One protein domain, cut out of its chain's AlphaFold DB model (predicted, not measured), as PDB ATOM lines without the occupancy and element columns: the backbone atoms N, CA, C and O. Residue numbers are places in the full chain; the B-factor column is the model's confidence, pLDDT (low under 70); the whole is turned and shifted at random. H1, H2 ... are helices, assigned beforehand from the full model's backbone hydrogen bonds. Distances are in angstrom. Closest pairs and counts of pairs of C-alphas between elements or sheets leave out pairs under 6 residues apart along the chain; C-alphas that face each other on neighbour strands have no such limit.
ATOM      1  N   VAL A 123     168.183 146.696 175.078       93.62
ATOM      2  CA  VAL A 123     167.170 147.551 174.440       93.62
ATOM      3  C   VAL A 123     167.660 148.064 173.090       93.62
ATOM      4  O   VAL A 123     166.932 147.952 172.110       93.62
ATOM      5  N   ILE A 124     168.909 148.533 173.002       93.88
ATOM      6  CA  ILE A 124     169.502 148.991 171.731       93.88
ATOM      7  C   ILE A 124     169.491 147.865 170.690       93.88
ATOM      8  O   ILE A 124     169.112 148.078 169.539       93.88
ATOM      9  N   LYS A 125     169.869 146.645 171.083       92.44
ATOM     10  CA  LYS A 125     169.878 145.481 170.188       92.44
ATOM     11  C   LYS A 125     168.473 145.090 169.730       92.44
ATOM     12  O   LYS A 125     168.283 144.787 168.553       92.44
ATOM     13  N   ALA A 126     167.505 145.085 170.643       93.12
ATOM     14  CA  ALA A 126     166.112 144.784 170.331       93.12
ATOM     15  C   ALA A 126     165.515 145.850 169.396       93.12
ATOM     16  O   ALA A 126     164.822 145.523 168.431       93.12
ATOM     17  N   LEU A 127     165.856 147.119 169.625       94.81
ATOM     18  CA  LEU A 127     165.406 148.235 168.807       94.81
ATOM     19  C   LEU A 127     166.024 148.214 167.403       94.81
ATOM     20  O   LEU A 127     165.287 148.363 166.433       94.81
ATOM     21  N   ARG A 128     167.317 147.892 167.260       93.88
ATOM     22  CA  ARG A 128     167.947 147.658 165.944       93.88
ATOM     23  C   ARG A 128     167.280 146.519 165.169       93.88
ATOM     24  O   ARG A 128     166.928 146.696 164.013       93.88
ATOM     25  N   ALA A 129     167.011 145.385 165.816       93.19
ATOM     26  CA  ALA A 129     166.311 144.273 165.161       93.19
ATOM     27  C   ALA A 129     164.880 144.648 164.715       93.19
ATOM     28  O   ALA A 129     164.373 144.158 163.702       93.19
ATOM     29  N   THR A 130     164.224 145.525 165.477       95.19
ATOM     30  CA  THR A 130     162.893 146.051 165.147       95.19
ATOM     31  C   THR A 130     162.965 147.023 163.979       95.19
ATOM     32  O   THR A 130     162.155 146.925 163.062       95.19
ATOM     33  N   TYR A 131     163.979 147.887 163.959       94.94
ATOM     34  CA  TYR A 131     164.281 148.770 162.838       94.94
ATOM     35  C   TYR A 131     164.532 147.984 161.542       94.94
ATOM     36  O   TYR A 131     163.902 148.268 160.525       94.94
ATOM     37  N   ASP A 132     165.351 146.927 161.586       94.25
ATOM     38  CA  ASP A 132     165.597 146.051 160.431       94.25
ATOM     39  C   ASP A 132     164.296 145.398 159.929       94.25
ATOM     40  O   ASP A 132     164.050 145.276 158.725       94.25
ATOM     41  N   SER A 133     163.418 145.010 160.857       94.94
ATOM     42  CA  SER A 133     162.105 144.449 160.529       94.94
ATOM     43  C   SER A 133     161.176 145.494 159.898       94.94
ATOM     44  O   SER A 133     160.483 145.183 158.928       94.94
ATOM     45  N   ALA A 134     161.187 146.732 160.396       95.38
ATOM     46  CA  ALA A 134     160.427 147.844 159.832       95.38
ATOM     47  C   ALA A 134     160.911 148.180 158.415       95.38
ATOM     48  O   ALA A 134     160.098 148.320 157.501       95.38
ATOM     49  N   MET A 135     162.228 148.183 158.194       95.00
ATOM     50  CA  MET A 135     162.825 148.331 156.866       95.00
ATOM     51  C   MET A 135     162.340 147.246 155.898       95.00
ATOM     52  O   MET A 135     161.936 147.536 154.770       95.00
ATOM     53  N   ALA A 136     162.321 145.986 156.340       94.94
ATOM     54  CA  ALA A 136     161.824 144.882 155.523       94.94
ATOM     55  C   ALA A 136     160.335 145.046 155.165       94.94
ATOM     56  O   ALA A 136     159.924 144.694 154.055       94.94
ATOM     57  N   ILE A 137     159.522 145.594 156.072       94.94
ATOM     58  CA  ILE A 137     158.116 145.925 155.800       94.94
ATOM     59  C   ILE A 137     158.021 147.053 154.762       94.94
ATOM     60  O   ILE A 137     157.288 146.901 153.784       94.94
ATOM     61  N   MET A 138     158.813 148.121 154.892       94.38
ATOM     62  CA  MET A 138     158.849 149.222 153.917       94.38
ATOM     63  C   MET A 138     159.249 148.747 152.518       94.38
ATOM     64  O   MET A 138     158.600 149.086 151.529       94.38
ATOM     65  N   MET A 139     160.251 147.873 152.418       93.06
ATOM     66  CA  MET A 139     160.647 147.273 151.141       93.06
ATOM     67  C   MET A 139     159.530 146.418 150.526       93.06
ATOM     68  O   MET A 139     159.300 146.456 149.315       93.06
ATOM     69  N   LYS A 140     158.766 145.682 151.344       93.69
ATOM     70  CA  LYS A 140     157.571 144.961 150.868       93.69
ATOM     71  C   LYS A 140     156.481 145.911 150.382       93.69
ATOM     72  O   LYS A 140     155.837 145.618 149.368       93.69
ATOM     73  N   MET A 141     156.284 147.040 151.061       93.25
ATOM     74  CA  MET A 141     155.361 148.085 150.614       93.25
ATOM     75  C   MET A 141     155.809 148.677 149.277       93.25
ATOM     76  O   MET A 141     154.979 148.798 148.383       93.25
ATOM     77  N   LEU A 142     157.109 148.924 149.077       91.06
ATOM     78  CA  LEU A 142     157.664 149.404 147.806       91.06
ATOM     79  C   LEU A 142     157.378 148.437 146.647       91.06
ATOM     80  O   LEU A 142     156.847 148.829 145.607       91.06
ATOM     81  N   MET A 143     157.660 147.146 146.840       90.88
ATOM     82  CA  MET A 143     157.358 146.114 145.838       90.88
ATOM     83  C   MET A 143     155.853 146.012 145.546       90.88
ATOM     84  O   MET A 143     155.431 145.733 144.420       90.88
ATOM     85  N   SER A 144     155.018 146.225 146.562       91.12
ATOM     86  CA  SER A 144     153.559 146.223 146.421       91.12
ATOM     87  C   SER A 144     153.059 147.483 145.715       91.12
ATOM     88  O   SER A 144     152.156 147.393 144.883       91.12
ATOM     89  N   ALA A 145     153.706 148.629 145.939       89.50
ATOM     90  CA  ALA A 145     153.421 149.894 145.272       89.50
ATOM     91  C   ALA A 145     153.627 149.808 143.758       89.50
ATOM     92  O   ALA A 145     152.908 150.475 143.021       89.50
ATOM     93  N   GLY A 146     154.533 148.952 143.270       85.50
ATOM     94  CA  GLY A 146     154.700 148.675 141.837       85.50
ATOM     95  C   GLY A 146     153.558 147.864 141.207       85.50
ATOM     96  O   GLY A 146     153.341 147.945 139.999       85.50
ATOM     97  N   ARG A 147     152.792 147.114 142.011       88.19
ATOM     98  CA  ARG A 147     151.754 146.174 141.541       88.19
ATOM     99  C   ARG A 147     150.325 146.628 141.833       88.19
ATOM    100  O   ARG A 147     149.422 146.296 141.071       88.19
ATOM    101  N   ALA A 148     150.120 147.412 142.891       88.50
ATOM    102  CA  ALA A 148     148.805 147.882 143.331       88.50
ATOM    103  C   ALA A 148     148.070 148.686 142.239       88.50
ATOM    104  O   ALA A 148     148.702 149.299 141.377       88.50
ATOM    105  N   ARG A 149     146.736 148.693 142.248       86.56
ATOM    106  CA  ARG A 149     145.900 149.467 141.311       86.56
ATOM    107  C   ARG A 149     144.647 149.980 142.020       86.56
ATOM    108  O   ARG A 149     144.197 149.358 142.981       86.56
ATOM    109  N   GLY A 150     144.088 151.090 141.534       88.31
ATOM    110  CA  GLY A 150     142.827 151.648 142.032       88.31
ATOM    111  C   GLY A 150     142.823 151.856 143.550       88.31
ATOM    112  O   GLY A 150     143.748 152.451 144.102       88.31
ATOM    113  N   ILE A 151     141.803 151.326 144.229       89.75
ATOM    114  CA  ILE A 151     141.605 151.463 145.684       89.75
ATOM    115  C   ILE A 151     142.804 150.930 146.485       89.75
ATOM    116  O   ILE A 151     143.224 151.565 147.449       89.75
ATOM    117  N   ALA A 152     143.422 149.823 146.056       89.44
ATOM    118  CA  ALA A 152     144.577 149.248 146.750       89.44
ATOM    119  C   ALA A 152     145.785 150.202 146.790       89.44
ATOM    120  O   ALA A 152     146.593 150.140 147.713       89.44
ATOM    121  N   LEU A 153     145.907 151.097 145.803       91.19
ATOM    122  CA  LEU A 153     146.960 152.111 145.762       91.19
ATOM    123  C   LEU A 153     146.744 153.188 146.838       91.19
ATOM    124  O   LEU A 153     147.707 153.606 147.473       91.19
ATOM    125  N   ARG A 154     145.485 153.594 147.060       90.62
ATOM    126  CA  ARG A 154     145.110 154.564 148.102       90.62
ATOM    127  C   ARG A 154     145.311 153.979 149.498       90.62
ATOM    128  O   ARG A 154     146.022 154.576 150.290       90.62
ATOM    129  N   ILE A 155     144.832 152.754 149.731       92.56
ATOM    130  CA  ILE A 155     145.041 152.035 151.002       92.56
ATOM    131  C   ILE A 155     146.537 151.913 151.327       92.56
ATOM    132  O   ILE A 155     146.950 152.091 152.471       92.56
ATOM    133  N   LEU A 156     147.367 151.611 150.322       93.62
ATOM    134  CA  LEU A 156     148.809 151.519 150.525       93.62
ATOM    135  C   LEU A 156     149.440 152.884 150.838       93.62
ATOM    136  O   LEU A 156     150.339 152.940 151.669       93.62
ATOM    137  N   MET A 157     148.963 153.971 150.222       94.00
ATOM    138  CA  MET A 157     149.397 155.331 150.555       94.00
ATOM    139  C   MET A 157     149.044 155.697 151.999       94.00
ATOM    140  O   MET A 157     149.918 156.148 152.734       94.00
ATOM    141  N   ASP A 158     147.811 155.429 152.430       93.69
ATOM    142  CA  ASP A 158     147.363 155.704 153.801       93.69
ATOM    143  C   ASP A 158     148.219 154.947 154.822       93.69
ATOM    144  O   ASP A 158     148.671 155.514 155.817       93.69
ATOM    145  N   LYS A 159     148.536 153.679 154.529       92.12
ATOM    146  CA  LYS A 159     149.399 152.852 155.379       92.12
ATOM    147  C   LYS A 159     150.826 153.394 155.486       92.12
ATOM    148  O   LYS A 159     151.420 153.335 156.560       92.12
ATOM    149  N   VAL A 160     151.380 153.912 154.390       94.44
ATOM    150  CA  VAL A 160     152.734 154.493 154.370       94.44
ATOM    151  C   VAL A 160     152.767 155.827 155.112       94.44
ATOM    152  O   VAL A 160     153.700 156.056 155.874       94.44
ATOM    153  N   ASN A 161     151.740 156.664 154.955       94.62
ATOM    154  CA  ASN A 161     151.610 157.919 155.700       94.62
ATOM    155  C   ASN A 161     151.480 157.660 157.209       94.62
ATOM    156  O   ASN A 161     152.195 158.270 157.999       94.62
ATOM    157  N   TYR A 162     150.639 156.698 157.604       91.31
ATOM    158  CA  TYR A 162     150.519 156.281 159.004       91.31
ATOM    159  C   TYR A 162     151.856 155.790 159.573       91.31
ATOM    160  O   TYR A 162     152.237 156.144 160.691       91.31
ATOM    161  N   ALA A 163     152.589 154.982 158.800       92.44
ATOM    162  CA  ALA A 163     153.886 154.476 159.223       92.44
ATOM    163  C   ALA A 163     154.923 155.601 159.371       92.44
ATOM    164  O   ALA A 163     155.650 155.616 160.356       92.44
ATOM    165  N   GLU A 164     154.976 156.557 158.443       94.94
ATOM    166  CA  GLU A 164     155.855 157.731 158.529       94.94
ATOM    167  C   GLU A 164     155.586 158.558 159.792       94.94
ATOM    168  O   GLU A 164     156.516 158.850 160.546       94.94
ATOM    169  N   GLU A 165     154.320 158.891 160.054       93.75
ATOM    170  CA  GLU A 165     153.922 159.648 161.242       93.75
ATOM    171  C   GLU A 165     154.305 158.906 162.529       93.75
ATOM    172  O   GLU A 165     154.950 159.473 163.418       93.75
ATOM    173  N   SER A 166     153.981 157.613 162.594       92.31
ATOM    174  CA  SER A 166     154.273 156.756 163.746       92.31
ATOM    175  C   SER A 166     155.777 156.625 163.996       92.31
ATOM    176  O   SER A 166     156.236 156.819 165.121       92.31
ATOM    177  N   ILE A 167     156.563 156.349 162.954       93.38
ATOM    178  CA  ILE A 167     158.021 156.201 163.045       93.38
ATOM    179  C   ILE A 167     158.654 157.499 163.539       93.38
ATOM    180  O   ILE A 167     159.436 157.471 164.489       93.38
ATOM    181  N   ASN A 168     158.285 158.638 162.951       93.00
ATOM    182  CA  ASN A 168     158.849 159.936 163.318       93.00
ATOM    183  C   ASN A 168     158.513 160.316 164.764       93.00
ATOM    184  O   ASN A 168     159.397 160.748 165.517       93.00
ATOM    185  N   LYS A 169     157.256 160.105 165.180       93.31
ATOM    186  CA  LYS A 169     156.813 160.296 166.568       93.31
ATOM    187  C   LYS A 169     157.643 159.432 167.516       93.31
ATOM    188  O   LYS A 169     158.219 159.950 168.473       93.31
ATOM    189  N   VAL A 170     157.745 158.131 167.248       94.56
ATOM    190  CA  VAL A 170     158.365 157.183 168.181       94.56
ATOM    191  C   VAL A 170     159.894 157.301 168.218       94.56
ATOM    192  O   VAL A 170     160.479 157.228 169.300       94.56
ATOM    193  N   LEU A 171     160.558 157.582 167.092       94.19
ATOM    194  CA  LEU A 171     162.000 157.869 167.058       94.19
ATOM    195  C   LEU A 171     162.368 159.050 167.954       94.19
ATOM    196  O   LEU A 171     163.346 158.978 168.701       94.19
ATOM    197  N   LYS A 172     161.575 160.128 167.919       93.75
ATOM    198  CA  LYS A 172     161.791 161.295 168.782       93.75
ATOM    199  C   LYS A 172     161.723 160.911 170.263       93.75
ATOM    200  O   LYS A 172     162.565 161.345 171.046       93.75
ATOM    201  N   ILE A 173     160.762 160.069 170.641       95.38
ATOM    202  CA  ILE A 173     160.613 159.591 172.022       95.38
ATOM    203  C   ILE A 173     161.814 158.719 172.423       95.38
ATOM    204  O   ILE A 173     162.401 158.945 173.481       95.38
ATOM    205  N   TRP A 174     162.234 157.776 171.573       96.19
ATOM    206  CA  TRP A 174     163.417 156.945 171.833       96.19
ATOM    207  C   TRP A 174     164.685 157.784 172.036       96.19
ATOM    208  O   TRP A 174     165.396 157.575 173.025       96.19
ATOM    209  N   ARG A 175     164.918 158.784 171.175       94.38
ATOM    210  CA  ARG A 175     166.044 159.727 171.291       94.38
ATOM    211  C   ARG A 175     166.009 160.517 172.594       94.38
ATOM    212  O   ARG A 175     167.030 160.607 173.268       94.38
ATOM    213  N   ASN A 176     164.838 161.008 173.003       94.19
ATOM    214  CA  ASN A 176     164.677 161.718 174.278       94.19
ATOM    215  C   ASN A 176     164.998 160.830 175.493       94.19
ATOM    216  O   ASN A 176     165.486 161.327 176.505       94.19
ATOM    217  N   LYS A 177     164.786 159.511 175.387       93.56
ATOM    218  CA  LYS A 177     165.186 158.517 176.406       93.56
ATOM    219  C   LYS A 177     166.642 158.034 176.238       93.56
ATOM    220  O   LYS A 177     167.111 157.132 176.940       93.56
ATOM    221  N   GLY A 178     167.376 158.647 175.309       94.00
ATOM    222  CA  GLY A 178     168.783 158.409 174.996       94.00
ATOM    223  C   GLY A 178     169.047 157.198 174.093       94.00
ATOM    224  O   GLY A 178     170.208 156.845 173.883       94.00
ATOM    225  N   TYR A 179     168.021 156.522 173.588       93.75
ATOM    226  CA  TYR A 179     168.184 155.392 172.673       93.75
ATOM    227  C   TYR A 179     168.252 155.921 171.245       93.75
ATOM    228  O   TYR A 179     167.229 156.077 170.582       93.75
ATOM    229  N   ASP A 180     169.461 156.243 170.791       87.12
ATOM    230  CA  ASP A 180     169.649 156.786 169.451       87.12
ATOM    231  C   ASP A 180     169.762 155.685 168.390       87.12
ATOM    232  O   ASP A 180     170.455 154.675 168.568       87.12
ATOM    233  N   ILE A 181     169.057 155.902 167.283       86.94
ATOM    234  CA  ILE A 181     169.068 155.071 166.083       86.94
ATOM    235  C   ILE A 181     169.135 155.987 164.869       86.94
ATOM    236  O   ILE A 181     168.381 156.959 164.752       86.94
ATOM    237  N   ASP A 182     170.021 155.617 163.949       87.81
ATOM    238  CA  ASP A 182     170.094 156.207 162.623       87.81
ATOM    239  C   ASP A 182     168.800 155.916 161.851       87.81
ATOM    240  O   ASP A 182     168.506 154.772 161.497       87.81
ATOM    241  N   SER A 183     168.017 156.969 161.620       88.12
ATOM    242  CA  SER A 183     166.733 156.916 160.926       88.12
ATOM    243  C   SER A 183     166.841 157.158 159.422       88.12
ATOM    244  O   SER A 183     165.853 156.975 158.710       88.12
ATOM    245  N   SER A 184     168.024 157.506 158.911       89.88
ATOM    246  CA  SER A 184     168.205 157.892 157.507       89.88
ATOM    247  C   SER A 184     167.727 156.814 156.533       89.88
ATOM    248  O   SER A 184     167.077 157.099 155.526       89.88
ATOM    249  N   GLY A 185     167.989 155.544 156.849       90.75
ATOM    250  CA  GLY A 185     167.559 154.424 156.022       90.75
ATOM    251  C   GLY A 185     166.037 154.334 155.891       90.75
ATOM    252  O   GLY A 185     165.527 154.180 154.779       90.75
ATOM    253  N   ILE A 186     165.302 154.407 157.006       91.06
ATOM    254  CA  ILE A 186     163.844 154.235 156.990       91.06
ATOM    255  C   ILE A 186     163.146 155.451 156.377       91.06
ATOM    256  O   ILE A 186     162.192 155.280 155.621       91.06
ATOM    257  N   GLU A 187     163.676 156.655 156.605       92.06
ATOM    258  CA  GLU A 187     163.219 157.898 155.972       92.06
ATOM    259  C   GLU A 187     163.363 157.837 154.442       92.06
ATOM    260  O   GLU A 187     162.423 158.149 153.700       92.06
ATOM    261  N   ASN A 188     164.508 157.349 153.954       93.94
ATOM    262  CA  ASN A 188     164.748 157.139 152.524       93.94
ATOM    263  C   ASN A 188     163.803 156.083 151.929       93.94
ATOM    264  O   ASN A 188     163.276 156.264 150.823       93.94
ATOM    265  N   ALA A 189     163.560 154.987 152.655       93.12
ATOM    266  CA  ALA A 189     162.644 153.937 152.221       93.12
ATOM    267  C   ALA A 189     161.200 154.456 152.119       93.12
ATOM    268  O   ALA A 189     160.562 154.271 151.080       93.12
ATOM    269  N   ILE A 190     160.711 155.170 153.138       94.56
ATOM    270  CA  ILE A 190     159.390 155.819 153.136       94.56
ATOM    271  C   ILE A 190     159.266 156.775 151.946       94.56
ATOM    272  O   ILE A 190     158.320 156.668 151.161       94.56
ATOM    273  N   SER A 191     160.247 157.662 151.770       94.81
ATOM    274  CA  SER A 191     160.264 158.642 150.677       94.81
ATOM    275  C   SER A 191     160.183 157.966 149.307       94.81
ATOM    276  O   SER A 191     159.411 158.384 148.441       94.81
ATOM    277  N   SER A 192     160.913 156.863 149.130       94.75
ATOM    278  CA  SER A 192     160.895 156.067 147.898       94.75
ATOM    279  C   SER A 192     159.524 155.441 147.631       94.75
ATOM    280  O   SER A 192     159.017 155.513 146.509       94.75
ATOM    281  N   VAL A 193     158.888 154.864 148.657       94.25
ATOM    282  CA  VAL A 193     157.541 154.283 148.536       94.25
ATOM    283  C   VAL A 193     156.524 155.361 148.160       94.25
ATOM    284  O   VAL A 193     155.773 155.180 147.197       94.25
ATOM    285  N   LYS A 194     156.536 156.504 148.856       94.81
ATOM    286  CA  LYS A 194     155.631 157.632 148.585       94.81
ATOM    287  C   LYS A 194     155.810 158.166 147.167       94.81
ATOM    288  O   LYS A 194     154.819 158.356 146.468       94.81
ATOM    289  N   ALA A 195     157.047 158.333 146.699       94.00
ATOM    290  CA  ALA A 195     157.325 158.801 145.341       94.00
ATOM    291  C   ALA A 195     156.723 157.874 144.268       94.00
ATOM    292  O   ALA A 195     156.087 158.345 143.317       94.00
ATOM    293  N   VAL A 196     156.869 156.554 144.436       93.56
ATOM    294  CA  VAL A 196     156.273 155.564 143.524       93.56
ATOM    295  C   VAL A 196     154.748 155.633 143.564       93.56
ATOM    296  O   VAL A 196     154.116 155.673 142.505       93.56
ATOM    297  N   LEU A 197     154.149 155.673 144.755       92.62
ATOM    298  CA  LEU A 197     152.695 155.725 144.908       92.62
ATOM    299  C   LEU A 197     152.107 157.004 144.306       92.62
ATOM    300  O   LEU A 197     151.201 156.909 143.480       92.62
ATOM    301  N   SER A 198     152.663 158.174 144.624       91.75
ATOM    302  CA  SER A 198     152.201 159.467 144.104       91.75
ATOM    303  C   SER A 198     152.244 159.520 142.580       91.75
ATOM    304  O   SER A 198     151.260 159.902 141.948       91.75
ATOM    305  N   ARG A 199     153.338 159.044 141.965       91.50
ATOM    306  CA  ARG A 199     153.470 158.975 140.499       91.50
ATOM    307  C   ARG A 199     152.433 158.058 139.850       91.50
ATOM    308  O   ARG A 199     152.094 158.241 138.684       91.50
ATOM    309  N   ARG A 200     151.988 157.019 140.554       90.50
ATOM    310  CA  ARG A 200     150.986 156.077 140.039       90.50
ATOM    311  C   ARG A 200     149.560 156.547 140.299       90.50
ATOM    312  O   ARG A 200     148.695 156.237 139.488       90.50
ATOM    313  N   ILE A 201     149.323 157.283 141.383       87.62
ATOM    314  CA  ILE A 201     148.027 157.905 141.666       87.62
ATOM    315  C   ILE A 201     147.743 158.983 140.622       87.62
ATOM    316  O   ILE A 201     146.655 158.988 140.074       87.62
ATOM    317  N   SER A 202     148.723 159.824 140.277       84.44
ATOM    318  CA  SER A 202     148.534 160.905 139.296       84.44
ATOM    319  C   SER A 202     148.331 160.446 137.846       84.44
ATOM    320  O   SER A 202     147.999 161.260 136.991       84.44
ATOM    321  N   LYS A 203     148.570 159.163 137.552       77.94
ATOM    322  CA  LYS A 203     148.401 158.562 136.219       77.94
ATOM    323  C   LYS A 203     147.067 157.828 136.032       77.94
ATOM    324  O   LYS A 203     146.808 157.389 134.915       77.94
TER     325      LYS A 203
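This is residues 123 to 203 of the 204 residues of an uncharacterized protein of Vulcanisaeta moutnovskia (strain 768-28) (UniProt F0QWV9). Three helices lie nearly lengthwise side by side in an up-and-down bundle shaped like a rod, with H1 and H2 making its two long sides and the shorter H3 set against both of them over part of the length. H1, H2 and H3 centre on the corners of a triangle, and the stretch of residues 177 to 183 runs from the end of H2 back to the start of H3. The printed part has 81 residues with three named helices, in the order H1, H2, H3, and no named strand; its class is all helix. It is only just compact, close to loose, with a radius of gyration of the C-alphas of 13.8 A, and its C-alphas span 44 by 18 by 17 A.

The printed part begins with H1, residues 123 to 145, which starts at C-alpha 123 at (167.170, 147.551, 174.440) and is 32.3 A long from first to last C-alpha. H2, residues 151 to 176, is the longest helix by residues, with 26; it starts at C-alpha 151 at (141.605, 151.463, 145.684) and is 38.1 A long. H3, residues 184 to 201, is 25.7 A long and ends at C-alpha 201 at (148.027, 157.905, 141.666).

H1, H2 and H3 form a bundle, up and down, each helix running against the one before it in the chain. H1 and H2 are a helical hairpin and run opposite ways at a shallow tilt of 19 degrees. They touch through residues 141 to 145 of H1 and 153 to 160 of H2 alone, and their closest C-alphas are those of Ala 145 and Leu 153, 6.8 A apart. H2 and H3 are also a helical hairpin, opposite ways at a shallow tilt of 21 degrees. H2 touches H3 with residues 153 to 164 alone, and the closest C-alphas are those of Met 157 and Leu 197, 6.6 A apart. H1 and H3 run the same way at a shallow tilt of 18 degrees. They touch with 16 pairs of C-alphas within 8 A, the closest being those of Leu 142 and Val 193, 4.9 A apart. In H1, H2 and H3 every O i to N i+4 pair is within hydrogen-bond range.

The C-alphas farthest apart are those of Val 123 and Lys 203, the first and last printed residues, at 44.0 A. The printed part has no cut. The link from H1 to H2 is tight, with 5 residues, and the link from H2 to H3 is short, with 7. The mean pLDDT of the printed part is 92.2, and no printed residue is under 70.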